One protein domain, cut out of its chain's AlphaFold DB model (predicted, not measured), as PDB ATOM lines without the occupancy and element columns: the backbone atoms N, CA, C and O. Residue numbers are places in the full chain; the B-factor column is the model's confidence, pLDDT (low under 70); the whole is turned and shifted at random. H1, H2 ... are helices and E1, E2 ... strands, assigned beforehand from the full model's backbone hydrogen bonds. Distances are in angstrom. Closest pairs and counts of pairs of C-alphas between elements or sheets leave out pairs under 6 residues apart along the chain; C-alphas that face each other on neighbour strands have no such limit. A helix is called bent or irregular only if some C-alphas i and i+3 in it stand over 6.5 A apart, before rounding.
ATOM      1  N   LYS A   5     -48.286 -45.209  -0.209       88.56
ATOM      2  CA  LYS A   5     -49.138 -44.796   0.916       88.56
ATOM      3  C   LYS A   5     -48.409 -44.934   2.245       88.56
ATOM      4  O   LYS A   5     -48.465 -44.018   3.062       88.56
ATOM      5  N   HIS A   6     -47.685 -46.035   2.434       89.81
ATOM      6  CA  HIS A   6     -46.884 -46.267   3.631       89.81
ATOM      7  C   HIS A   6     -45.776 -45.216   3.792       89.81
ATOM      8  O   HIS A   6     -45.586 -44.680   4.884       89.81
ATOM      9  N   LEU A   7     -45.093 -44.852   2.701       87.62
ATOM     10  CA  LEU A   7     -44.079 -43.789   2.703       87.62
ATOM     11  C   LEU A   7     -44.669 -42.427   3.086       87.62
ATOM     12  O   LEU A   7     -44.139 -41.757   3.971       87.62
ATOM     13  N   ARG A   8     -45.789 -42.025   2.470       90.56
ATOM     14  CA  ARG A   8     -46.474 -40.765   2.814       90.56
ATOM     15  C   ARG A   8     -46.929 -40.751   4.272       90.56
ATOM     16  O   ARG A   8     -46.712 -39.758   4.960       90.56
ATOM     17  N   ALA A   9     -47.511 -41.852   4.747       90.88
ATOM     18  CA  ALA A   9     -47.947 -41.992   6.135       90.88
ATOM     19  C   ALA A   9     -46.770 -41.904   7.115       90.88
ATOM     20  O   ALA A   9     -46.883 -41.265   8.154       90.88
ATOM     21  N   THR A  10     -45.627 -42.496   6.768       90.25
ATOM     22  CA  THR A  10     -44.401 -42.431   7.572       90.25
ATOM     23  C   THR A  10     -43.883 -41.000   7.668       90.25
ATOM     24  O   THR A  10     -43.648 -40.518   8.775       90.25
ATOM     25  N   VAL A  11     -43.774 -40.284   6.541       91.44
ATOM     26  CA  VAL A  11     -43.353 -38.874   6.550       91.44
ATOM     27  C   VAL A  11     -44.313 -38.039   7.399       91.44
ATOM     28  O   VAL A  11     -43.873 -37.361   8.317       91.44
ATOM     29  N   ALA A  12     -45.624 -38.155   7.174       90.38
ATOM     30  CA  ALA A  12     -46.625 -37.400   7.930       90.38
ATOM     31  C   ALA A  12     -46.627 -37.719   9.437       90.38
ATOM     32  O   ALA A  12     -46.920 -36.850  10.251       90.38
ATOM     33  N   ARG A  13     -46.305 -38.962   9.816       91.31
ATOM     34  CA  ARG A  13     -46.302 -39.411  11.213       91.31
ATOM     35  C   ARG A  13     -45.083 -38.933  11.996       91.31
ATOM     36  O   ARG A  13     -45.209 -38.687  13.193       91.31
ATOM     37  N   TYR A  14     -43.915 -38.876  11.360       91.25
ATOM     38  CA  TYR A  14     -42.647 -38.632  12.059       91.25
ATOM     39  C   TYR A  14     -42.066 -37.239  11.823       91.25
ATOM     40  O   TYR A  14     -41.251 -36.790  12.630       91.25
ATOM     41  N   TYR A  15     -42.496 -36.539  10.773       92.19
ATOM     42  CA  TYR A  15     -42.045 -35.185  10.481       92.19
ATOM     43  C   TYR A  15     -43.070 -34.143  10.889       92.19
ATOM     44  O   TYR A  15     -44.273 -34.286  10.679       92.19
ATOM     45  N   ALA A  16     -42.575 -33.052  11.458       91.25
ATOM     46  CA  ALA A  16     -43.409 -31.933  11.830       91.25
ATOM     47  C   ALA A  16     -43.833 -31.114  10.592       91.25
ATOM     48  O   ALA A  16     -43.097 -31.056   9.604       91.25
ATOM     49  N   PRO A  17     -44.969 -30.395  10.640       89.00
ATOM     50  CA  PRO A  17     -45.323 -29.450   9.581       89.00
ATOM     51  C   PRO A  17     -44.228 -28.390   9.384       89.00
ATOM     52  O   PRO A  17     -43.793 -27.761  10.352       89.00
ATOM     53  N   GLY A  18     -43.763 -28.206   8.147       87.94
ATOM     54  CA  GLY A  18     -42.641 -27.312   7.829       87.94
ATOM     55  C   GLY A  18     -41.260 -27.868   8.193       87.94
ATOM     56  O   GLY A  18     -40.293 -27.109   8.246       87.94
ATOM     57  N   ALA A  19     -41.151 -29.171   8.471       90.75
ATOM     58  CA  ALA A  19     -39.856 -29.799   8.661       90.75
ATOM     59  C   ALA A  19     -38.970 -29.628   7.418       90.75
ATOM     60  O   ALA A  19     -39.463 -29.535   6.294       90.75
ATOM     61  N   THR A  20     -37.654 -29.612   7.621       91.06
ATOM     62  CA  THR A  20     -36.680 -29.562   6.526       91.06
ATOM     63  C   THR A  20     -35.753 -30.771   6.570       91.06
ATOM     64  O   THR A  20     -35.172 -31.089   7.603       91.06
ATOM     65  N   LEU A  21     -35.602 -31.436   5.431       89.56
ATOM     66  CA  LEU A  21     -34.664 -32.523   5.208       89.56
ATOM     67  C   LEU A  21     -33.531 -31.994   4.332       89.56
ATOM     68  O   LEU A  21     -33.759 -31.545   3.208       89.56
ATOM     69  N   TYR A  22     -32.315 -32.073   4.850       85.56
ATOM     70  CA  TYR A  22     -31.076 -31.819   4.138       85.56
ATOM     71  C   TYR A  22     -30.451 -33.163   3.815       85.56
ATOM     72  O   TYR A  22     -29.790 -33.783   4.647       85.56
ATOM     73  N   HIS A  23     -30.698 -33.625   2.600       80.31
ATOM     74  CA  HIS A  23     -30.189 -34.895   2.135       80.31
ATOM     75  C   HIS A  23     -29.150 -34.653   1.047       80.31
ATOM     76  O   HIS A  23     -29.522 -34.404  -0.094       80.31
ATOM     77  N   TYR A  24     -27.862 -34.745   1.388       72.31
ATOM     78  CA  TYR A  24     -26.701 -34.667   0.488       72.31
ATOM     79  C   TYR A  24     -26.678 -33.495  -0.526       72.31
ATOM     80  O   TYR A  24     -25.931 -32.538  -0.349       72.31
ATOM     81  N   LEU A  25     -27.485 -33.570  -1.589       64.81
ATOM     82  CA  LEU A  25     -27.599 -32.598  -2.687       64.81
ATOM     83  C   LEU A  25     -28.992 -31.966  -2.808       64.81
ATOM     84  O   LEU A  25     -29.229 -31.166  -3.709       64.81
ATOM     85  N   THR A  26     -29.930 -32.334  -1.939       72.94
ATOM     86  CA  THR A  26     -31.301 -31.841  -1.982       72.94
ATOM     87  C   THR A  26     -31.751 -31.325  -0.629       72.94
ATOM     88  O   THR A  26     -31.461 -31.895   0.426       72.94
ATOM     89  N   ARG A  27     -32.479 -30.214  -0.683       85.38
ATOM     90  CA  ARG A  27     -33.227 -29.673   0.439       85.38
ATOM     91  C   ARG A  27     -34.701 -29.913   0.155       85.38
ATOM     92  O   ARG A  27     -35.240 -29.359  -0.798       85.38
ATOM     93  N   ALA A  28     -35.350 -30.696   1.002       87.19
ATOM     94  CA  ALA A  28     -36.787 -30.901   0.977       87.19
ATOM     95  C   ALA A  28     -37.416 -30.144   2.150       87.19
ATOM     96  O   ALA A  28     -37.186 -30.489   3.307       87.19
ATOM     97  N   ALA A  29     -38.182 -29.093   1.856       89.94
ATOM     98  CA  ALA A  29     -38.788 -28.214   2.865       89.94
ATOM     99  C   ALA A  29     -40.284 -28.494   3.099       89.94
ATOM    100  O   ALA A  29     -40.927 -27.843   3.922       89.94
ATOM    101  N   THR A  30     -40.857 -29.450   2.364       89.56
ATOM    102  CA  THR A  30     -42.249 -29.877   2.515       89.56
ATOM    103  C   THR A  30     -42.334 -31.392   2.672       89.56
ATOM    104  O   THR A  30     -41.465 -32.130   2.205       89.56
ATOM    105  N   ALA A  31     -43.417 -31.882   3.279       88.25
ATOM    106  CA  ALA A  31     -43.673 -33.321   3.388       88.25
ATOM    107  C   ALA A  31     -43.757 -34.005   2.008       88.25
ATOM    108  O   ALA A  31     -43.361 -35.161   1.859       88.25
ATOM    109  N   VAL A  32     -44.236 -33.283   0.987       87.56
ATOM    110  CA  VAL A  32     -44.289 -33.767  -0.401       87.56
ATOM    111  C   VAL A  32     -42.882 -33.928  -0.970       87.56
ATOM    112  O   VAL A  32     -42.587 -34.960  -1.575       87.56
ATOM    113  N   ASP A  33     -41.995 -32.962  -0.737       86.81
ATOM    114  CA  ASP A  33     -40.606 -33.044  -1.198       86.81
ATOM    115  C   ASP A  33     -39.850 -34.161  -0.478       86.81
ATOM    116  O   ASP A  33     -39.146 -34.937  -1.120       86.81
ATOM    117  N   MET A  34     -40.049 -34.317   0.834       89.56
ATOM    118  CA  MET A  34     -39.447 -35.415   1.600       89.56
ATOM    119  C   MET A  34     -39.902 -36.773   1.078       89.56
ATOM    120  O   MET A  34     -39.086 -37.665   0.860       89.56
ATOM    121  N   TYR A  35     -41.205 -36.918   0.826       89.69
ATOM    122  CA  TYR A  35     -41.753 -38.109   0.191       89.69
ATOM    123  C   TYR A  35     -41.078 -38.384  -1.157       89.69
ATOM    124  O   TYR A  35     -40.692 -39.522  -1.412       89.69
ATOM    125  N   ARG A  36     -40.888 -37.365  -2.005       84.38
ATOM    126  CA  ARG A  36     -40.215 -37.518  -3.305       84.38
ATOM    127  C   ARG A  36     -38.761 -37.954  -3.159       84.38
ATOM    128  O   ARG A  36     -38.331 -38.835  -3.900       84.38
ATOM    129  N   VAL A  37     -38.030 -37.393  -2.197       84.56
ATOM    130  CA  VAL A  37     -36.648 -37.797  -1.889       84.56
ATOM    131  C   VAL A  37     -36.600 -39.258  -1.440       84.56
ATOM    132  O   VAL A  37     -35.826 -40.042  -1.983       84.56
ATOM    133  N   TYR A  38     -37.462 -39.677  -0.514       86.38
ATOM    134  CA  TYR A  38     -37.470 -41.074  -0.069       86.38
ATOM    135  C   TYR A  38     -37.975 -42.046  -1.135       86.38
ATOM    136  O   TYR A  38     -37.455 -43.156  -1.250       86.38
ATOM    137  N   ARG A  39     -38.954 -41.638  -1.949       84.44
ATOM    138  CA  ARG A  39     -39.455 -42.433  -3.074       84.44
ATOM    139  C   ARG A  39     -38.361 -42.646  -4.115       84.44
ATOM    140  O   ARG A  39     -38.194 -43.775  -4.569       84.44
ATOM    141  N   SER A  40     -37.613 -41.601  -4.478       80.00
ATOM    142  CA  SER A  40     -36.508 -41.723  -5.435       80.00
ATOM    143  C   SER A  40     -35.407 -42.628  -4.883       80.00
ATOM    144  O   SER A  40     -34.987 -43.551  -5.572       80.00
ATOM    145  N   TYR A  41     -35.050 -42.490  -3.603       79.88
ATOM    146  CA  TYR A  41     -34.129 -43.410  -2.930       79.88
ATOM    147  C   TYR A  41     -34.596 -44.863  -2.980       79.88
ATOM    148  O   TYR A  41     -33.840 -45.754  -3.364       79.88
ATOM    149  N   ALA A  42     -35.855 -45.114  -2.629       81.19
ATOM    150  CA  ALA A  42     -36.426 -46.452  -2.632       81.19
ATOM    151  C   ALA A  42     -36.591 -47.040  -4.044       81.19
ATOM    152  O   ALA A  42     -36.672 -48.265  -4.198       81.19
ATOM    153  N   ALA A  43     -36.658 -46.193  -5.072       78.75
ATOM    154  CA  ALA A  43     -36.645 -46.612  -6.466       78.75
ATOM    155  C   ALA A  43     -35.232 -46.964  -6.942       78.75
ATOM    156  O   ALA A  43     -35.063 -47.960  -7.640       78.75
ATOM    157  N   SER A  44     -34.226 -46.197  -6.519       76.44
ATOM    158  CA  SER A  44     -32.839 -46.349  -6.963       76.44
ATOM    159  C   SER A  44     -32.047 -47.399  -6.183       76.44
ATOM    160  O   SER A  44     -31.153 -48.022  -6.751       76.44
ATOM    161  N   PHE A  45     -32.379 -47.640  -4.912       79.75
ATOM    162  CA  PHE A  45     -31.600 -48.504  -4.022       79.75
ATOM    163  C   PHE A  45     -32.496 -49.447  -3.205       79.75
ATOM    164  O   PHE A  45     -33.643 -49.138  -2.865       79.75
ATOM    165  N   VAL A  46     -31.986 -50.631  -2.872       82.06
ATOM    166  CA  VAL A  46     -32.365 -51.331  -1.639       82.06
ATOM    167  C   VAL A  46     -31.441 -50.792  -0.557       82.06
ATOM    168  O   VAL A  46     -30.228 -50.865  -0.705       82.06
ATOM    169  N   SER A  47     -32.004 -50.222   0.503       80.69
ATOM    170  CA  SER A  47     -31.236 -49.699   1.633       80.69
ATOM    171  C   SER A  47     -31.608 -50.480   2.882       80.69
ATOM    172  O   SER A  47     -32.778 -50.486   3.264       80.69
ATOM    173  N   ARG A  48     -30.622 -51.098   3.533       85.12
ATOM    174  CA  ARG A  48     -30.778 -51.749   4.840       85.12
ATOM    175  C   ARG A  48     -29.896 -51.013   5.857       85.12
ATOM    176  O   ARG A  48     -28.684 -51.226   5.860       85.12
ATOM    177  N   PRO A  49     -30.455 -50.084   6.652       83.50
ATOM    178  CA  PRO A  49     -29.684 -49.390   7.673       83.50
ATOM    179  C   PRO A  49     -29.425 -50.321   8.864       83.50
ATOM    180  O   PRO A  49     -30.350 -50.942   9.383       83.50
ATOM    181  N   VAL A  50     -28.177 -50.385   9.320       86.19
ATOM    182  CA  VAL A  50     -27.770 -51.067  10.552       86.19
ATOM    183  C   VAL A  50     -27.328 -49.999  11.544       86.19
ATOM    184  O   VAL A  50     -26.273 -49.389  11.377       86.19
ATOM    185  N   ILE A  51     -28.149 -49.735  12.561       86.19
ATOM    186  CA  ILE A  51     -27.838 -48.721  13.575       86.19
ATOM    187  C   ILE A  51     -26.666 -49.217  14.423       86.19
ATOM    188  O   ILE A  51     -26.726 -50.301  15.000       86.19
ATOM    189  N   ARG A  52     -25.601 -48.416  14.490       80.19
ATOM    190  CA  ARG A  52     -24.414 -48.685  15.308       80.19
ATOM    191  C   ARG A  52     -24.513 -48.007  16.662       80.19
ATOM    192  O   ARG A  52     -24.255 -48.643  17.678       80.19
ATOM    193  N   ASP A  53     -24.882 -46.731  16.655       80.00
ATOM    194  CA  ASP A  53     -24.931 -45.907  17.855       80.00
ATOM    195  C   ASP A  53     -25.996 -44.811  17.717       80.00
ATOM    196  O   ASP A  53     -26.304 -44.347  16.615       80.00
ATOM    197  N   ILE A  54     -26.564 -44.401  18.846       85.12
ATOM    198  CA  ILE A  54     -27.491 -43.275  18.945       85.12
ATOM    199  C   ILE A  54     -27.020 -42.401  20.099       85.12
ATOM    200  O   ILE A  54     -27.097 -42.781  21.268       85.12
ATOM    201  N   ILE A  55     -26.593 -41.193  19.755       82.44
ATOM    202  CA  ILE A  55     -26.160 -40.181  20.707       82.44
ATOM    203  C   ILE A  55     -27.270 -39.141  20.819       82.44
ATOM    204  O   ILE A  55     -27.628 -38.507  19.827       82.44
ATOM    205  N   ILE A  56     -27.817 -38.943  22.016       82.06
ATOM    206  CA  ILE A  56     -28.908 -37.986  22.250       82.06
ATOM    207  C   ILE A  56     -28.366 -36.785  23.032       82.06
ATOM    208  O   ILE A  56     -27.840 -36.943  24.135       82.06
ATOM    209  N   ASP A  57     -28.522 -35.574  22.485       76.06
ATOM    210  CA  ASP A  57     -28.268 -34.338  23.228       76.06
ATOM    211  C   ASP A  57     -29.516 -33.912  24.000       76.06
ATOM    212  O   ASP A  57     -30.417 -33.245  23.478       76.06
ATOM    213  N   ALA A  58     -29.565 -34.299  25.274       64.06
ATOM    214  CA  ALA A  58     -30.610 -33.870  26.193       64.06
ATOM    215  C   ALA A  58     -30.431 -32.415  26.670       64.06
ATOM    216  O   ALA A  58     -31.393 -31.828  27.167       64.06
ATOM    217  N   ARG A  59     -29.250 -31.796  26.496       57.12
ATOM    218  CA  ARG A  59     -28.957 -30.438  27.005       57.12
ATOM    219  C   ARG A  59     -29.771 -29.355  26.303       57.12
ATOM    220  O   ARG A  59     -29.957 -28.277  26.853       57.12
ATOM    221  N   LEU A  60     -30.325 -29.655  25.129       54.12
ATOM    222  CA  LEU A  60     -31.252 -28.767  24.425       54.12
ATOM    223  C   LEU A  60     -32.633 -28.666  25.103       54.12
ATOM    224  O   LEU A  60     -33.366 -27.720  24.830       54.12
ATOM    225  N   ARG A  61     -32.981 -29.584  26.023       51.28
ATOM    226  CA  ARG A  61     -34.262 -29.546  26.755       51.28
ATOM    227  C   ARG A  61     -34.310 -28.515  27.879       51.28
ATOM    228  O   ARG A  61     -35.402 -28.112  28.251       51.28
ATOM    229  N   ASN A  62     -33.162 -28.121  28.425       44.94
ATOM    230  CA  ASN A  62     -33.067 -27.192  29.549       44.94
ATOM    231  C   ASN A  62     -31.848 -26.288  29.337       44.94
ATOM    232  O   ASN A  62     -30.751 -26.664  29.763       44.94
ATOM    233  N   PRO A 111     -33.793 -22.358  18.673       66.38
ATOM    234  CA  PRO A 111     -34.419 -23.667  18.618       66.38
ATOM    235  C   PRO A 111     -35.794 -23.611  19.307       66.38
ATOM    236  O   PRO A 111     -35.936 -22.901  20.307       66.38
ATOM    237  N   PRO A 112     -36.804 -24.337  18.794       69.81
ATOM    238  CA  PRO A 112     -38.109 -24.412  19.440       69.81
ATOM    239  C   PRO A 112     -37.979 -24.835  20.906       69.81
ATOM    240  O   PRO A 112     -37.114 -25.644  21.247       69.81
ATOM    241  N   GLU A 113     -38.853 -24.324  21.767       69.94
ATOM    242  CA  GLU A 113     -38.878 -24.719  23.175       69.94
ATOM    243  C   GLU A 113     -39.074 -26.241  23.310       69.94
ATOM    244  O   GLU A 113     -39.882 -26.853  22.604       69.94
ATOM    245  N   GLY A 114     -38.268 -26.878  24.166       69.00
ATOM    246  CA  GLY A 114     -38.258 -28.334  24.329       69.00
ATOM    247  C   GLY A 114     -37.645 -29.115  23.158       69.00
ATOM    248  O   GLY A 114     -37.792 -30.341  23.111       69.00
ATOM    249  N   ALA A 115     -36.969 -28.450  22.214       74.94
ATOM    250  CA  ALA A 115     -36.266 -29.140  21.143       74.94
ATOM    251  C   ALA A 115     -35.149 -30.041  21.689       74.94
ATOM    252  O   ALA A 115     -34.463 -29.715  22.655       74.94
ATOM    253  N   CYS A 116     -34.933 -31.182  21.043       83.00
ATOM    254  CA  CYS A 116     -33.782 -32.040  21.313       83.00
ATOM    255  C   CYS A 116     -33.114 -32.453  20.009       83.00
ATOM    256  O   CYS A 116     -33.734 -32.408  18.947       83.00
ATOM    257  N   ALA A 117     -31.853 -32.863  20.081       85.50
ATOM    258  CA  ALA A 117     -31.127 -33.374  18.929       85.50
ATOM    259  C   ALA A 117     -30.632 -34.789  19.207       85.50
ATOM    260  O   ALA A 117     -30.314 -35.129  20.345       85.50
ATOM    261  N   ALA A 118     -30.559 -35.607  18.166       86.44
ATOM    262  CA  ALA A 118     -29.868 -36.881  18.195       86.44
ATOM    263  C   ALA A 118     -28.938 -36.986  16.989       86.44
ATOM    264  O   ALA A 118     -29.282 -36.548  15.892       86.44
ATOM    265  N   ALA A 119     -27.775 -37.584  17.191       84.94
ATOM    266  CA  ALA A 119     -26.914 -38.065  16.130       84.94
ATOM    267  C   ALA A 119     -27.029 -39.589  16.087       84.94
ATOM    268  O   ALA A 119     -26.770 -40.268  17.078       84.94
ATOM    269  N   VAL A 120     -27.443 -40.124  14.944       85.31
ATOM    270  CA  VAL A 120     -27.561 -41.562  14.706       85.31
ATOM    271  C   VAL A 120     -26.418 -41.975  13.797       85.31
ATOM    272  O   VAL A 120     -26.333 -41.508  12.662       85.31
ATOM    273  N   TRP A 121     -25.549 -42.851  14.291       84.12
ATOM    274  CA  TRP A 121     -24.526 -43.488  13.477       84.12
ATOM    275  C   TRP A 121     -25.055 -44.823  12.975       84.12
ATOM    276  O   TRP A 121     -25.460 -45.679  13.766       84.12
ATOM    277  N   LEU A 122     -25.049 -45.021  11.663       86.88
ATOM    278  CA  LEU A 122     -25.524 -46.253  11.049       86.88
ATOM    279  C   LEU A 122     -24.650 -46.655   9.867       86.88
ATOM    280  O   LEU A 122     -24.073 -45.812   9.192       86.88
ATOM    281  N   ASP A 123     -24.598 -47.950   9.598       83.19
ATOM    282  CA  ASP A 123     -24.044 -48.477   8.360       83.19
ATOM    283  C   ASP A 123     -25.183 -48.693   7.374       83.19
ATOM    284  O   ASP A 123     -26.124 -49.447   7.634       83.19
ATOM    285  N   GLN A 124     -25.128 -48.012   6.235       82.81
ATOM    286  CA  GLN A 124     -26.145 -48.119   5.206       82.81
ATOM    287  C   GLN A 124     -25.704 -49.124   4.151       82.81
ATOM    288  O   GLN A 124     -24.847 -48.838   3.316       82.81
ATOM    289  N   HIS A 125     -26.297 -50.316   4.191       83.31
ATOM    290  CA  HIS A 125     -26.076 -51.337   3.175       83.31
ATOM    291  C   HIS A 125     -26.941 -50.991   1.965       83.31
ATOM    292  O   HIS A 125     -28.169 -51.093   2.030       83.31
ATOM    293  N   ILE A 126     -26.301 -50.539   0.891       81.44
ATOM    294  CA  ILE A 126     -26.958 -50.118  -0.343       81.44
ATOM    295  C   ILE A 126     -26.714 -51.135  -1.453       81.44
ATOM    296  O   ILE A 126     -25.579 -51.499  -1.750       81.44
ATOM    297  N   GLU A 127     -27.791 -51.567  -2.097       80.44
ATOM    298  CA  GLU A 127     -27.757 -52.360  -3.326       80.44
ATOM    299  C   GLU A 127     -28.469 -51.549  -4.423       80.44
ATOM    300  O   GLU A 127     -29.684 -51.322  -4.331       80.44
ATOM    301  N   PRO A 128     -27.747 -51.043  -5.437       76.12
ATOM    302  CA  PRO A 128     -28.349 -50.301  -6.540       76.12
ATOM    303  C   PRO A 128     -29.317 -51.170  -7.346       76.12
ATOM    304  O   PRO A 128     -29.022 -52.313  -7.682       76.12
ATOM    305  N   LYS A 129     -30.478 -50.613  -7.699       74.38
ATOM    306  CA  LYS A 129     -31.489 -51.265  -8.555       74.38
ATOM    307  C   LYS A 129     -31.303 -50.959 -10.041       74.38
ATOM    308  O   LYS A 129     -32.090 -51.415 -10.868       74.38
ATOM    309  N   ILE A 130     -30.308 -50.141 -10.380       67.31
ATOM    310  CA  ILE A 130     -30.127 -49.587 -11.721       67.31
ATOM    311  C   ILE A 130     -29.478 -50.640 -12.624       67.31
ATOM    312  O   ILE A 130     -28.264 -50.696 -12.776       67.31
ATOM    313  N   TRP A 131     -30.307 -51.472 -13.246       54.03
ATOM    314  CA  TRP A 131     -29.908 -52.298 -14.384       54.03
ATOM    315  C   TRP A 131     -29.718 -51.413 -15.632       54.03
ATOM    316  O   TRP A 131     -30.562 -50.546 -15.864       54.03
ATOM    317  N   PRO A 132     -28.665 -51.592 -16.457       56.22
ATOM    318  CA  PRO A 132     -27.657 -52.658 -16.448       56.22
ATOM    319  C   PRO A 132     -26.314 -52.265 -15.802       56.22
ATOM    320  O   PRO A 132     -25.307 -52.924 -16.049       56.22
ATOM    321  N   LEU A 133     -26.251 -51.178 -15.025       61.06
ATOM    322  CA  LEU A 133     -24.981 -50.701 -14.479       61.06
ATOM    323  C   LEU A 133     -24.563 -51.576 -13.282       61.06
ATOM    324  O   LEU A 133     -25.281 -51.612 -12.282       61.06
ATOM    325  N   PRO A 134     -23.412 -52.276 -13.344       60.41
ATOM    326  CA  PRO A 134     -22.984 -53.210 -12.309       60.41
ATOM    327  C   PRO A 134     -22.345 -52.460 -11.135       60.41
ATOM    328  O   PRO A 134     -21.165 -52.633 -10.832       60.41
ATOM    329  N   PHE A 135     -23.100 -51.583 -10.477       67.00
ATOM    330  CA  PHE A 135     -22.627 -50.988  -9.237       67.00
ATOM    331  C   PHE A 135     -22.673 -52.049  -8.130       67.00
ATOM    332  O   PHE A 135     -23.742 -52.616  -7.883       67.00
ATOM    333  N   PRO A 136     -21.540 -52.350  -7.470       72.56
ATOM    334  CA  PRO A 136     -21.520 -53.337  -6.404       72.56
ATOM    335  C   PRO A 136     -22.358 -52.855  -5.219       72.56
ATOM    336  O   PRO A 136     -22.494 -51.653  -4.972       72.56
ATOM    337  N   ALA A 137     -22.891 -53.812  -4.460       78.62
ATOM    338  CA  ALA A 137     -23.420 -53.520  -3.139       78.62
ATOM    339  C   ALA A 137     -22.323 -52.863  -2.287       78.62
ATOM    340  O   ALA A 137     -21.162 -53.277  -2.336       78.62
ATOM    341  N   ALA A 138     -22.684 -51.848  -1.511       76.69
ATOM    342  CA  ALA A 138     -21.739 -51.110  -0.685       76.69
ATOM    343  C   ALA A 138     -22.281 -50.930   0.730       76.69
ATOM    344  O   ALA A 138     -23.489 -50.835   0.944       76.69
ATOM    345  N   ILE A 139     -21.369 -50.861   1.695       78.62
ATOM    346  CA  ILE A 139     -21.670 -50.437   3.059       78.62
ATOM    347  C   ILE A 139     -21.153 -49.015   3.186       78.62
ATOM    348  O   ILE A 139     -19.951 -48.778   3.067       78.62
ATOM    349  N   VAL A 140     -22.063 -48.069   3.391       79.94
ATOM    350  CA  VAL A 140     -21.718 -46.656   3.519       79.94
ATOM    351  C   VAL A 140     -21.988 -46.225   4.954       79.94
ATOM    352  O   VAL A 140     -23.151 -46.216   5.359       79.94
ATOM    353  N   PRO A 141     -20.960 -45.875   5.744       77.56
ATOM    354  CA  PRO A 141     -21.198 -45.312   7.061       77.56
ATOM    355  C   PRO A 141     -21.928 -43.977   6.898       77.56
ATOM    356  O   PRO A 141     -21.546 -43.134   6.084       77.56
ATOM    357  N   THR A 142     -23.001 -43.783   7.647       82.50
ATOM    358  CA  THR A 142     -23.891 -42.629   7.539       82.50
ATOM    359  C   THR A 142     -24.137 -42.075   8.932       82.50
ATOM    360  O   THR A 142     -24.440 -42.809   9.872       82.50
ATOM    361  N   ILE A 143     -24.026 -40.755   9.054       84.25
ATOM    362  CA  ILE A 143     -24.438 -40.025  10.248       84.25
ATOM    363  C   ILE A 143     -25.722 -39.292   9.899       84.25
ATOM    364  O   ILE A 143     -25.749 -38.496   8.961       84.25
ATOM    365  N   VAL A 144     -26.775 -39.534  10.668       88.06
ATOM    366  CA  VAL A 144     -28.030 -38.795  10.557       88.06
ATOM    367  C   VAL A 144     -28.165 -37.894  11.771       88.06
ATOM    368  O   VAL A 144     -28.227 -38.378  12.901       88.06
ATOM    369  N   LEU A 145     -28.209 -36.582  11.556       87.75
ATOM    370  CA  LEU A 145     -28.507 -35.628  12.622       87.75
ATOM    371  C   LEU A 145     -29.996 -35.310  12.580       87.75
ATOM    372  O   LEU A 145     -30.504 -34.797  11.586       87.75
ATOM    373  N   LEU A 146     -30.690 -35.604  13.667       91.31
ATOM    374  CA  LEU A 146     -32.120 -35.399  13.821       91.31
ATOM    375  C   LEU A 146     -32.350 -34.318  14.865       91.31
ATOM    376  O   LEU A 146     -31.844 -34.421  15.980       91.31
ATOM    377  N   LYS A 147     -33.145 -33.306  14.532       89.88
ATOM    378  CA  LYS A 147     -33.677 -32.356  15.505       89.88
ATOM    379  C   LYS A 147     -35.171 -32.561  15.647       89.88
ATOM    380  O   LYS A 147     -35.919 -32.592  14.666       89.88
ATOM    381  N   PHE A 148     -35.599 -32.673  16.891       90.56
ATOM    382  CA  PHE A 148     -36.967 -32.958  17.270       90.56
ATOM    383  C   PHE A 148     -37.576 -31.776  18.002       90.56
ATOM    384  O   PHE A 148     -36.887 -31.072  18.738       90.56
ATOM    385  N   ARG A 149     -38.882 -31.602  17.834       87.69
ATOM    386  CA  ARG A 149     -39.722 -30.726  18.651       87.69
ATOM    387  C   ARG A 149     -40.940 -31.518  19.129       87.69
ATOM    388  O   ARG A 149     -41.364 -32.433  18.415       87.69
ATOM    389  N   PRO A 150     -41.512 -31.209  20.297       86.12
ATOM    390  CA  PRO A 150     -42.745 -31.853  20.725       86.12
ATOM    391  C   PRO A 150     -43.896 -31.488  19.776       86.12
ATOM    392  O   PRO A 150     -44.038 -30.345  19.343       86.12
ATOM    393  N   CYS A 151     -44.721 -32.471  19.431       85.62
ATOM    394  CA  CYS A 151     -46.000 -32.250  18.771       85.62
ATOM    395  C   CYS A 151     -46.923 -31.468  19.722       85.62
ATOM    396  O   CYS A 151     -47.100 -31.924  20.854       85.62
ATOM    397  N   PRO A 152     -47.548 -30.357  19.293       83.31
ATOM    398  CA  PRO A 152     -48.418 -29.571  20.172       83.31
ATOM    399  C   PRO A 152     -49.646 -30.360  20.650       83.31
ATOM    400  O   PRO A 152     -50.105 -30.160  21.766       83.31
ATOM    401  N   GLU A 153     -50.151 -31.284  19.832       87.75
ATOM    402  CA  GLU A 153     -51.359 -32.061  20.136       87.75
ATOM    403  C   GLU A 153     -51.071 -33.304  20.984       87.75
ATOM    404  O   GLU A 153     -51.852 -33.666  21.859       87.75
ATOM    405  N   THR A 154     -49.957 -33.992  20.713       89.00
ATOM    406  CA  THR A 154     -49.690 -35.324  21.286       89.00
ATOM    407  C   THR A 154     -48.499 -35.368  22.236       89.00
ATOM    408  O   THR A 154     -48.256 -36.404  22.852       89.00
ATOM    409  N   GLY A 155     -47.693 -34.304  22.301       85.56
ATOM    410  CA  GLY A 155     -46.423 -34.266  23.034       85.56
ATOM    411  C   GLY A 155     -45.324 -35.179  22.471       85.56
ATOM    412  O   GLY A 155     -44.193 -35.146  22.953       85.56
ATOM    413  N   LYS A 156     -45.613 -35.993  21.445       87.25
ATOM    414  CA  LYS A 156     -44.642 -36.917  20.841       87.25
ATOM    415  C   LYS A 156     -43.543 -36.152  20.099       87.25
ATOM    416  O   LYS A 156     -43.838 -35.119  19.499       87.25
ATOM    417  N   PRO A 157     -42.294 -36.648  20.089       86.56
ATOM    418  CA  PRO A 157     -41.223 -36.006  19.342       86.56
ATOM    419  C   PRO A 157     -41.487 -36.114  17.836       86.56
ATOM    420  O   PRO A 157     -41.695 -37.206  17.312       86.56
ATOM    421  N   LEU A 158     -41.455 -34.977  17.146       90.19
ATOM    422  CA  LEU A 158     -41.516 -34.883  15.691       90.19
ATOM    423  C   LEU A 158     -40.210 -34.308  15.162       90.19
ATOM    424  O   LEU A 158     -39.721 -33.304  15.684       90.19
ATOM    425  N   VAL A 159     -39.679 -34.907  14.101       91.50
ATOM    426  CA  VAL A 159     -38.504 -34.395  13.395       91.50
ATOM    427  C   VAL A 159     -38.890 -33.091  12.704       91.50
ATOM    428  O   VAL A 159     -39.771 -33.080  11.847       91.50
ATOM    429  N   TYR A 160     -38.261 -31.977  13.074       91.06
ATOM    430  CA  TYR A 160     -38.408 -30.713  12.343       91.06
ATOM    431  C   TYR A 160     -37.198 -30.419  11.456       91.06
ATOM    432  O   TYR A 160     -37.298 -29.621  10.527       91.06
ATOM    433  N   GLU A 161     -36.069 -31.074  11.708       90.31
ATOM    434  CA  GLU A 161     -34.884 -30.935  10.877       90.31
ATOM    435  C   GLU A 161     -34.113 -32.251  10.832       90.31
ATOM    436  O   GLU A 161     -33.837 -32.841  11.875       90.31
ATOM    437  N   GLN A 162     -33.769 -32.709   9.634       91.31
ATOM    438  CA  GLN A 162     -32.950 -33.900   9.431       91.31
ATOM    439  C   GLN A 162     -31.788 -33.563   8.506       91.31
ATOM    440  O   GLN A 162     -31.994 -32.976   7.447       91.31
ATOM    441  N   TYR A 163     -30.582 -33.956   8.898       86.56
ATOM    442  CA  TYR A 163     -29.389 -33.899   8.068       86.56
ATOM    443  C   TYR A 163     -28.890 -35.314   7.834       86.56
ATOM    444  O   TYR A 163     -28.389 -35.959   8.755       86.56
ATOM    445  N   ASP A 164     -28.993 -35.771   6.594       82.12
ATOM    446  CA  ASP A 164     -28.416 -37.041   6.181       82.12
ATOM    447  C   ASP A 164     -27.005 -36.785   5.671       82.12
ATOM    448  O   ASP A 164     -26.793 -36.333   4.541       82.12
ATOM    449  N   HIS A 165     -26.025 -37.084   6.517       70.06
ATOM    450  CA  HIS A 165     -24.627 -37.086   6.137       70.06
ATOM    451  C   HIS A 165     -24.226 -38.509   5.762       70.06
ATOM    452  O   HIS A 165     -23.658 -39.269   6.547       70.06
ATOM    453  N   ILE A 166     -24.518 -38.880   4.518       64.06
ATOM    454  CA  ILE A 166     -23.903 -40.061   3.919       64.06
ATOM    455  C   ILE A 166     -22.408 -39.748   3.796       64.06
ATOM    456  O   ILE A 166     -22.029 -38.755   3.165       64.06
ATOM    457  N   SER A 167     -21.540 -40.582   4.376       53.59
ATOM    458  CA  SER A 167     -20.081 -40.405   4.293       53.59
ATOM    459  C   SER A 167     -19.523 -40.573   2.878       53.59
ATOM    460  O   SER A 167     -18.312 -40.623   2.719       53.59
ATOM    461  N   LEU A 168     -20.357 -40.594   1.835       58.84
ATOM    462  CA  LEU A 168     -19.914 -40.608   0.450       58.84
ATOM    463  C   LEU A 168     -18.902 -39.483   0.193       58.84
ATOM    464  O   LEU A 168     -17.910 -39.730  -0.470       58.84
ATOM    465  N   TYR A 169     -19.063 -38.295   0.795       52.78
ATOM    466  CA  TYR A 169     -18.028 -37.249   0.737       52.78
ATOM    467  C   TYR A 169     -16.745 -37.606   1.495       52.78
ATOM    468  O   TYR A 169     -15.677 -37.295   0.994       52.78
ATOM    469  N   GLY A 170     -16.814 -38.263   2.655       51.41
ATOM    470  CA  GLY A 170     -15.622 -38.745   3.369       51.41
ATOM    471  C   GLY A 170     -14.891 -39.846   2.591       51.41
ATOM    472  O   GLY A 170     -13.670 -39.813   2.462       51.41
ATOM    473  N   PHE A 171     -15.651 -40.758   1.985       54.12
ATOM    474  CA  PHE A 171     -15.163 -41.783   1.071       54.12
ATOM    475  C   PHE A 171     -14.537 -41.154  -0.180       54.12
ATOM    476  O   PHE A 171     -13.401 -41.458  -0.515       54.12
ATOM    477  N   LEU A 172     -15.202 -40.197  -0.828       56.03
ATOM    478  CA  LEU A 172     -14.684 -39.494  -2.006       56.03
ATOM    479  C   LEU A 172     -13.482 -38.602  -1.691       56.03
ATOM    480  O   LEU A 172     -12.549 -38.536  -2.485       56.03
ATOM    481  N   TRP A 173     -13.466 -37.948  -0.526       49.72
ATOM    482  CA  TRP A 173     -12.321 -37.170  -0.052       49.72
ATOM    483  C   TRP A 173     -11.092 -38.043   0.181       49.72
ATOM    484  O   TRP A 173      -9.981 -37.566  -0.040       49.72
ATOM    485  N   SER A 174     -11.272 -39.321   0.531       48.88
ATOM    486  CA  SER A 174     -10.154 -40.264   0.638       48.88
ATOM    487  C   SER A 174      -9.465 -40.552  -0.708       48.88
ATOM    488  O   SER A 174      -8.282 -40.875  -0.720       48.88
ATOM    489  N   PHE A 175     -10.146 -40.335  -1.845       59.62
ATOM    490  CA  PHE A 175      -9.563 -40.468  -3.192       59.62
ATOM    491  C   PHE A 175      -8.921 -39.172  -3.725       59.62
ATOM    492  O   PHE A 175      -8.396 -39.148  -4.840       59.62
ATOM    493  N   GLY A 176      -8.939 -38.090  -2.941       72.81
ATOM    494  CA  GLY A 176      -8.256 -36.836  -3.256       72.81
ATOM    495  C   GLY A 176      -9.010 -35.873  -4.195       72.81
ATOM    496  O   GLY A 176     -10.138 -36.135  -4.627       72.81
ATOM    497  N   PRO A 177      -8.399 -34.710  -4.511       79.94
ATOM    498  CA  PRO A 177      -9.053 -33.621  -5.245       79.94
ATOM    499  C   PRO A 177      -9.635 -33.984  -6.627       79.94
ATOM    500  O   PRO A 177     -10.728 -33.504  -6.930       79.94
ATOM    501  N   PRO A 178      -8.997 -34.831  -7.464       74.50
ATOM    502  CA  PRO A 178      -9.553 -35.183  -8.773       74.50
ATOM    503  C   PRO A 178     -10.856 -35.986  -8.682       74.50
ATOM    504  O   PRO A 178     -11.819 -35.682  -9.384       74.50
ATOM    505  N   ALA A 179     -10.921 -36.971  -7.780       68.25
ATOM    506  CA  ALA A 179     -12.123 -37.776  -7.566       68.25
ATOM    507  C   ALA A 179     -13.277 -36.918  -7.036       68.25
ATOM    508  O   ALA A 179     -14.414 -37.036  -7.497       68.25
ATOM    509  N   ARG A 180     -12.963 -35.989  -6.127       69.25
ATOM    510  CA  ARG A 180     -13.908 -34.978  -5.656       69.25
ATOM    511  C   ARG A 180     -14.436 -34.115  -6.803       69.25
ATOM    512  O   ARG A 180     -15.643 -33.920  -6.886       69.25
ATOM    513  N   TRP A 181     -13.569 -33.627  -7.693       84.69
ATOM    514  CA  TRP A 181     -13.986 -32.795  -8.824       84.69
ATOM    515  C   TRP A 181     -14.929 -33.542  -9.770       84.69
ATOM    516  O   TRP A 181     -16.005 -33.026 -10.076       84.69
ATOM    517  N   VAL A 182     -14.560 -34.766 -10.175       76.88
ATOM    518  CA  VAL A 182     -15.397 -35.628 -11.031       76.88
ATOM    519  C   VAL A 182     -16.746 -35.860 -10.369       76.88
ATOM    520  O   VAL A 182     -17.789 -35.772 -11.015       76.88
ATOM    521  N   PHE A 183     -16.742 -36.112  -9.064       73.19
ATOM    522  CA  PHE A 183     -17.981 -36.305  -8.352       73.19
ATOM    523  C   PHE A 183     -18.844 -35.036  -8.330       73.19
ATOM    524  O   PHE A 183     -19.995 -35.085  -8.743       73.19
ATOM    525  N   GLU A 184     -18.299 -33.900  -7.894       71.69
ATOM    526  CA  GLU A 184     -19.045 -32.642  -7.738       71.69
ATOM    527  C   GLU A 184     -19.571 -32.087  -9.070       71.69
ATOM    528  O   GLU A 184     -20.658 -31.514  -9.100       71.69
ATOM    529  N   HIS A 185     -18.830 -32.258 -10.168       79.75
ATOM    530  CA  HIS A 185     -19.148 -31.621 -11.453       79.75
ATOM    531  C   HIS A 185     -19.805 -32.559 -12.462       79.75
ATOM    532  O   HIS A 185     -20.451 -32.083 -13.392       79.75
ATOM    533  N   VAL A 186     -19.651 -33.874 -12.294       77.38
ATOM    534  CA  VAL A 186     -20.195 -34.866 -13.228       77.38
ATOM    535  C   VAL A 186     -21.187 -35.765 -12.507       77.38
ATOM    536  O   VAL A 186     -22.374 -35.739 -12.813       77.38
ATOM    537  N   VAL A 187     -20.736 -36.520 -11.502       70.69
ATOM    538  CA  VAL A 187     -21.569 -37.569 -10.889       70.69
ATOM    539  C   VAL A 187     -22.771 -36.980 -10.156       70.69
ATOM    540  O   VAL A 187     -23.895 -37.397 -10.412       70.69
ATOM    541  N   ALA A 188     -22.566 -36.003  -9.274       64.88
ATOM    542  CA  ALA A 188     -23.626 -35.395  -8.478       64.88
ATOM    543  C   ALA A 188     -24.727 -34.763  -9.352       64.88
ATOM    544  O   ALA A 188     -25.888 -35.146  -9.181       64.88
ATOM    545  N   PRO A 189     -24.419 -33.877 -10.322       69.06
ATOM    546  CA  PRO A 189     -25.432 -33.330 -11.222       69.06
ATOM    547  C   PRO A 189     -26.158 -34.409 -12.031       69.06
ATOM    548  O   PRO A 189     -27.386 -34.382 -12.122       69.06
ATOM    549  N   THR A 190     -25.430 -35.390 -12.577       70.00
ATOM    550  CA  THR A 190     -26.022 -36.467 -13.382       70.00
ATOM    551  C   THR A 190     -26.935 -37.371 -12.556       70.00
ATOM    552  O   THR A 190     -28.045 -37.677 -12.991       70.00
ATOM    553  N   VAL A 191     -26.514 -37.769 -11.353       67.19
ATOM    554  CA  VAL A 191     -27.329 -38.584 -10.440       67.19
ATOM    555  C   VAL A 191     -28.576 -37.815 -10.021       67.19
ATOM    556  O   VAL A 191     -29.672 -38.366 -10.084       67.19
ATOM    557  N   MET A 192     -28.448 -36.532  -9.670       65.19
ATOM    558  CA  MET A 192     -29.594 -35.699  -9.294       65.19
ATOM    559  C   MET A 192     -30.593 -35.534 -10.437       65.19
ATOM    560  O   MET A 192     -31.802 -35.649 -10.220       65.19
ATOM    561  N   TYR A 193     -30.104 -35.322 -11.658       69.69
ATOM    562  CA  TYR A 193     -30.942 -35.282 -12.849       69.69
ATOM    563  C   TYR A 193     -31.664 -36.620 -13.069       69.69
ATOM    564  O   TYR A 193     -32.887 -36.644 -13.209       69.69
ATOM    565  N   GLY A 194     -30.940 -37.742 -13.008       71.19
ATOM    566  CA  GLY A 194     -31.506 -39.084 -13.171       71.19
ATOM    567  C   GLY A 194     -32.546 -39.440 -12.105       71.19
ATOM    568  O   GLY A 194     -33.616 -39.956 -12.431       71.19
ATOM    569  N   MET A 195     -32.283 -39.118 -10.837       66.31
ATOM    570  CA  MET A 195     -33.232 -39.328  -9.739       66.31
ATOM    571  C   MET A 195     -34.483 -38.463  -9.900       66.31
ATOM    572  O   MET A 195     -35.591 -38.952  -9.678       66.31
ATOM    573  N   SER A 196     -34.327 -37.207 -10.328       63.41
ATOM    574  CA  SER A 196     -35.452 -36.297 -10.576       63.41
ATOM    575  C   SER A 196     -36.314 -36.775 -11.744       63.41
ATOM    576  O   SER A 196     -37.536 -36.824 -11.623       63.41
ATOM    577  N   LEU A 197     -35.687 -37.211 -12.843       71.38
ATOM    578  CA  LEU A 197     -36.377 -37.791 -13.995       71.38
ATOM    579  C   LEU A 197     -37.118 -39.078 -13.615       71.38
ATOM    580  O   LEU A 197     -38.265 -39.272 -14.008       71.38
ATOM    581  N   THR A 198     -36.493 -39.929 -12.799       69.38
ATOM    582  CA  THR A 198     -37.115 -41.162 -12.294       69.38
ATOM    583  C   THR A 198     -38.320 -40.847 -11.412       69.38
ATOM    584  O   THR A 198     -39.380 -41.443 -11.586       69.38
ATOM    585  N   ALA A 199     -38.194 -39.892 -10.488       65.69
ATOM    586  CA  ALA A 199     -39.304 -39.464  -9.641       65.69
ATOM    587  C   ALA A 199     -40.463 -38.899 -10.477       65.69
ATOM    588  O   ALA A 199     -41.610 -39.281 -10.260       65.69
ATOM    589  N   TYR A 200     -40.156 -38.062 -11.473       72.19
ATOM    590  CA  TYR A 200     -41.145 -37.513 -12.396       72.19
ATOM    591  C   TYR A 200     -41.858 -38.608 -13.198       72.19
ATOM    592  O   TYR A 200     -43.084 -38.621 -13.263       72.19
ATOM    593  N   ALA A 201     -41.114 -39.563 -13.759       73.19
ATOM    594  CA  ALA A 201     -41.686 -40.678 -14.510       73.19
ATOM    595  C   ALA A 201     -42.599 -41.556 -13.636       73.19
ATOM    596  O   ALA A 201     -43.661 -41.986 -14.086       73.19
ATOM    597  N   LEU A 202     -42.220 -41.789 -12.373       76.19
ATOM    598  CA  LEU A 202     -43.046 -42.530 -11.416       76.19
ATOM    599  C   LEU A 202     -44.319 -41.769 -11.031       76.19
ATOM    600  O   LEU A 202     -45.377 -42.387 -10.926       76.19
ATOM    601  N   ASP A 203     -44.229 -40.454 -10.825       75.50
ATOM    602  CA  ASP A 203     -45.391 -39.605 -10.542       75.50
ATOM    603  C   ASP A 203     -46.342 -39.564 -11.755       75.50
ATOM    604  O   ASP A 203     -47.546 -39.763 -11.601       75.50
ATOM    605  N   PHE A 204     -45.808 -39.405 -12.971       82.31
ATOM    606  CA  PHE A 204     -46.584 -39.424 -14.214       82.31
ATOM    607  C   PHE A 204     -47.264 -40.776 -14.463       82.31
ATOM    608  O   PHE A 204     -48.439 -40.828 -14.830       82.31
ATOM    609  N   GLY A 205     -46.550 -41.882 -14.236       81.88
ATOM    610  CA  GLY A 205     -47.109 -43.227 -14.364       81.88
ATOM    611  C   GLY A 205     -48.239 -43.485 -13.365       81.88
ATOM    612  O   GLY A 205     -49.261 -44.066 -13.723       81.88
ATOM    613  N   GLU A 206     -48.094 -43.007 -12.126       80.50
ATOM    614  CA  GLU A 206     -49.141 -43.112 -11.107       80.50
ATOM    615  C   GLU A 206     -50.388 -42.302 -11.486       80.50
ATOM    616  O   GLU A 206     -51.505 -42.801 -11.340       80.50
ATOM    617  N   GLU A 207     -50.215 -41.088 -12.009       84.19
ATOM    618  CA  GLU A 207     -51.330 -40.242 -12.441       84.19
ATOM    619  C   GLU A 207     -52.043 -40.820 -13.671       84.19
ATOM    620  O   GLU A 207     -53.270 -40.922 -13.695       84.19
ATOM    621  N   THR A 208     -51.277 -41.319 -14.644       89.00
ATOM    622  CA  THR A 208     -51.818 -42.023 -15.817       89.00
ATOM    623  C   THR A 208     -52.638 -43.239 -15.385       89.00
ATOM    624  O   THR A 208     -53.752 -43.447 -15.864       89.00
TER     625      THR A 208
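This is residues 5 to 62 and 111 to 208 of the 342 residues of an uncharacterized protein of Gonium pectorale (UniProt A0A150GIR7). A twisted sheet with bent strands makes a curved wall; helix H2 packs on one of its faces, and the long bent helix H5 crosses H2 on the side away from the sheet. H1 packs beside H2, and H4 folds back on the first arm of H5. The printed part has 156 residues, in the order H1 E1 E2 H2 E3 H3 E4 E5 E6 H4 H5; the mixed sheet runs E2 E1 E6 E5 E4 E3. The class is mixed, helices and strands, and the whole is compact, with a radius of gyration of the C-alphas of 17.0 A and spans of 49 by 45 by 26 A.

The sheet's strands are E2, residues 26 to 28; E1, 15 to 23; E6, 157 to 166, 23.5 A long; E5, 138 to 150, 35.6 A; E4, 116 to 128, 33.7 A; and E3, 45 to 57, 30.9 A. E1 bends by 112 degrees at residue 18. The helices are H1, residues 5 to 14, from C-alpha 5 at (-49.138, -44.796, 0.916); H2, 31 to 44, 19.9 A; H3, 58 to 61; H4, 168 to 174; and H5, 176 to 208. By its hydrogen bonds H5 was assigned as one helix, but it is bent, with C-alphas 185 and 188 6.6 A apart. Its arms are H5a, 176 to 185, and H5b, 188 to 208, 29.9 A, ending at C-alpha 208 (-51.818, -42.023, -15.817).

E4, E5 and E6 form a meander, each strand the antiparallel neighbour of the one before; N 120 and O 144 are 2.8 A apart, N 145 and O 163 2.9 A. E3 is antiparallel to E4, with N 50 and O 123 at 2.8 A. E1 is parallel to E6, with N 22 and O 162 at 2.8 A, and forms a hairpin with E2, with N 28 and O 21 at 2.8 A. H2 is on one face of the sheet, making two layers; its C-alpha of Met 34 is 5.3 A from that of Ala 28 in E2, their closest. H1 is on the sheet and touches H2 at a steep tilt of 52 degrees, closest at C-alphas of Arg 8 and Tyr 35, 6.0 A. H5b, with residues 195 to 199 alone, touches H2 about perpendicular, at 76 degrees; the C-alphas of Ser 40 and Ala 199 are closest, 5.5 A. H4 and H5a form a helical hairpin at a shallow tilt of 34 degrees, only just short of steep, with closest C-alphas Leu 172 and Arg 180, 5.9 A. H3 and H4 only graze the sheet. Every O i to N i+4 pair is within hydrogen-bond range in H1, H2, H4, H5a and H5b; H3 is too short for one.

The C-alphas of Asn 62 and Pro 132 are farthest apart, 52.9 A. Residues 63 to 110 are not printed, and C-alphas 62 and 111 are 11.6 A apart across the cut. Of the links printed whole, none is long. The mean pLDDT of the printed part is 78.1; 37 residues are under 70, among them 58 to 62 and 166 to 175.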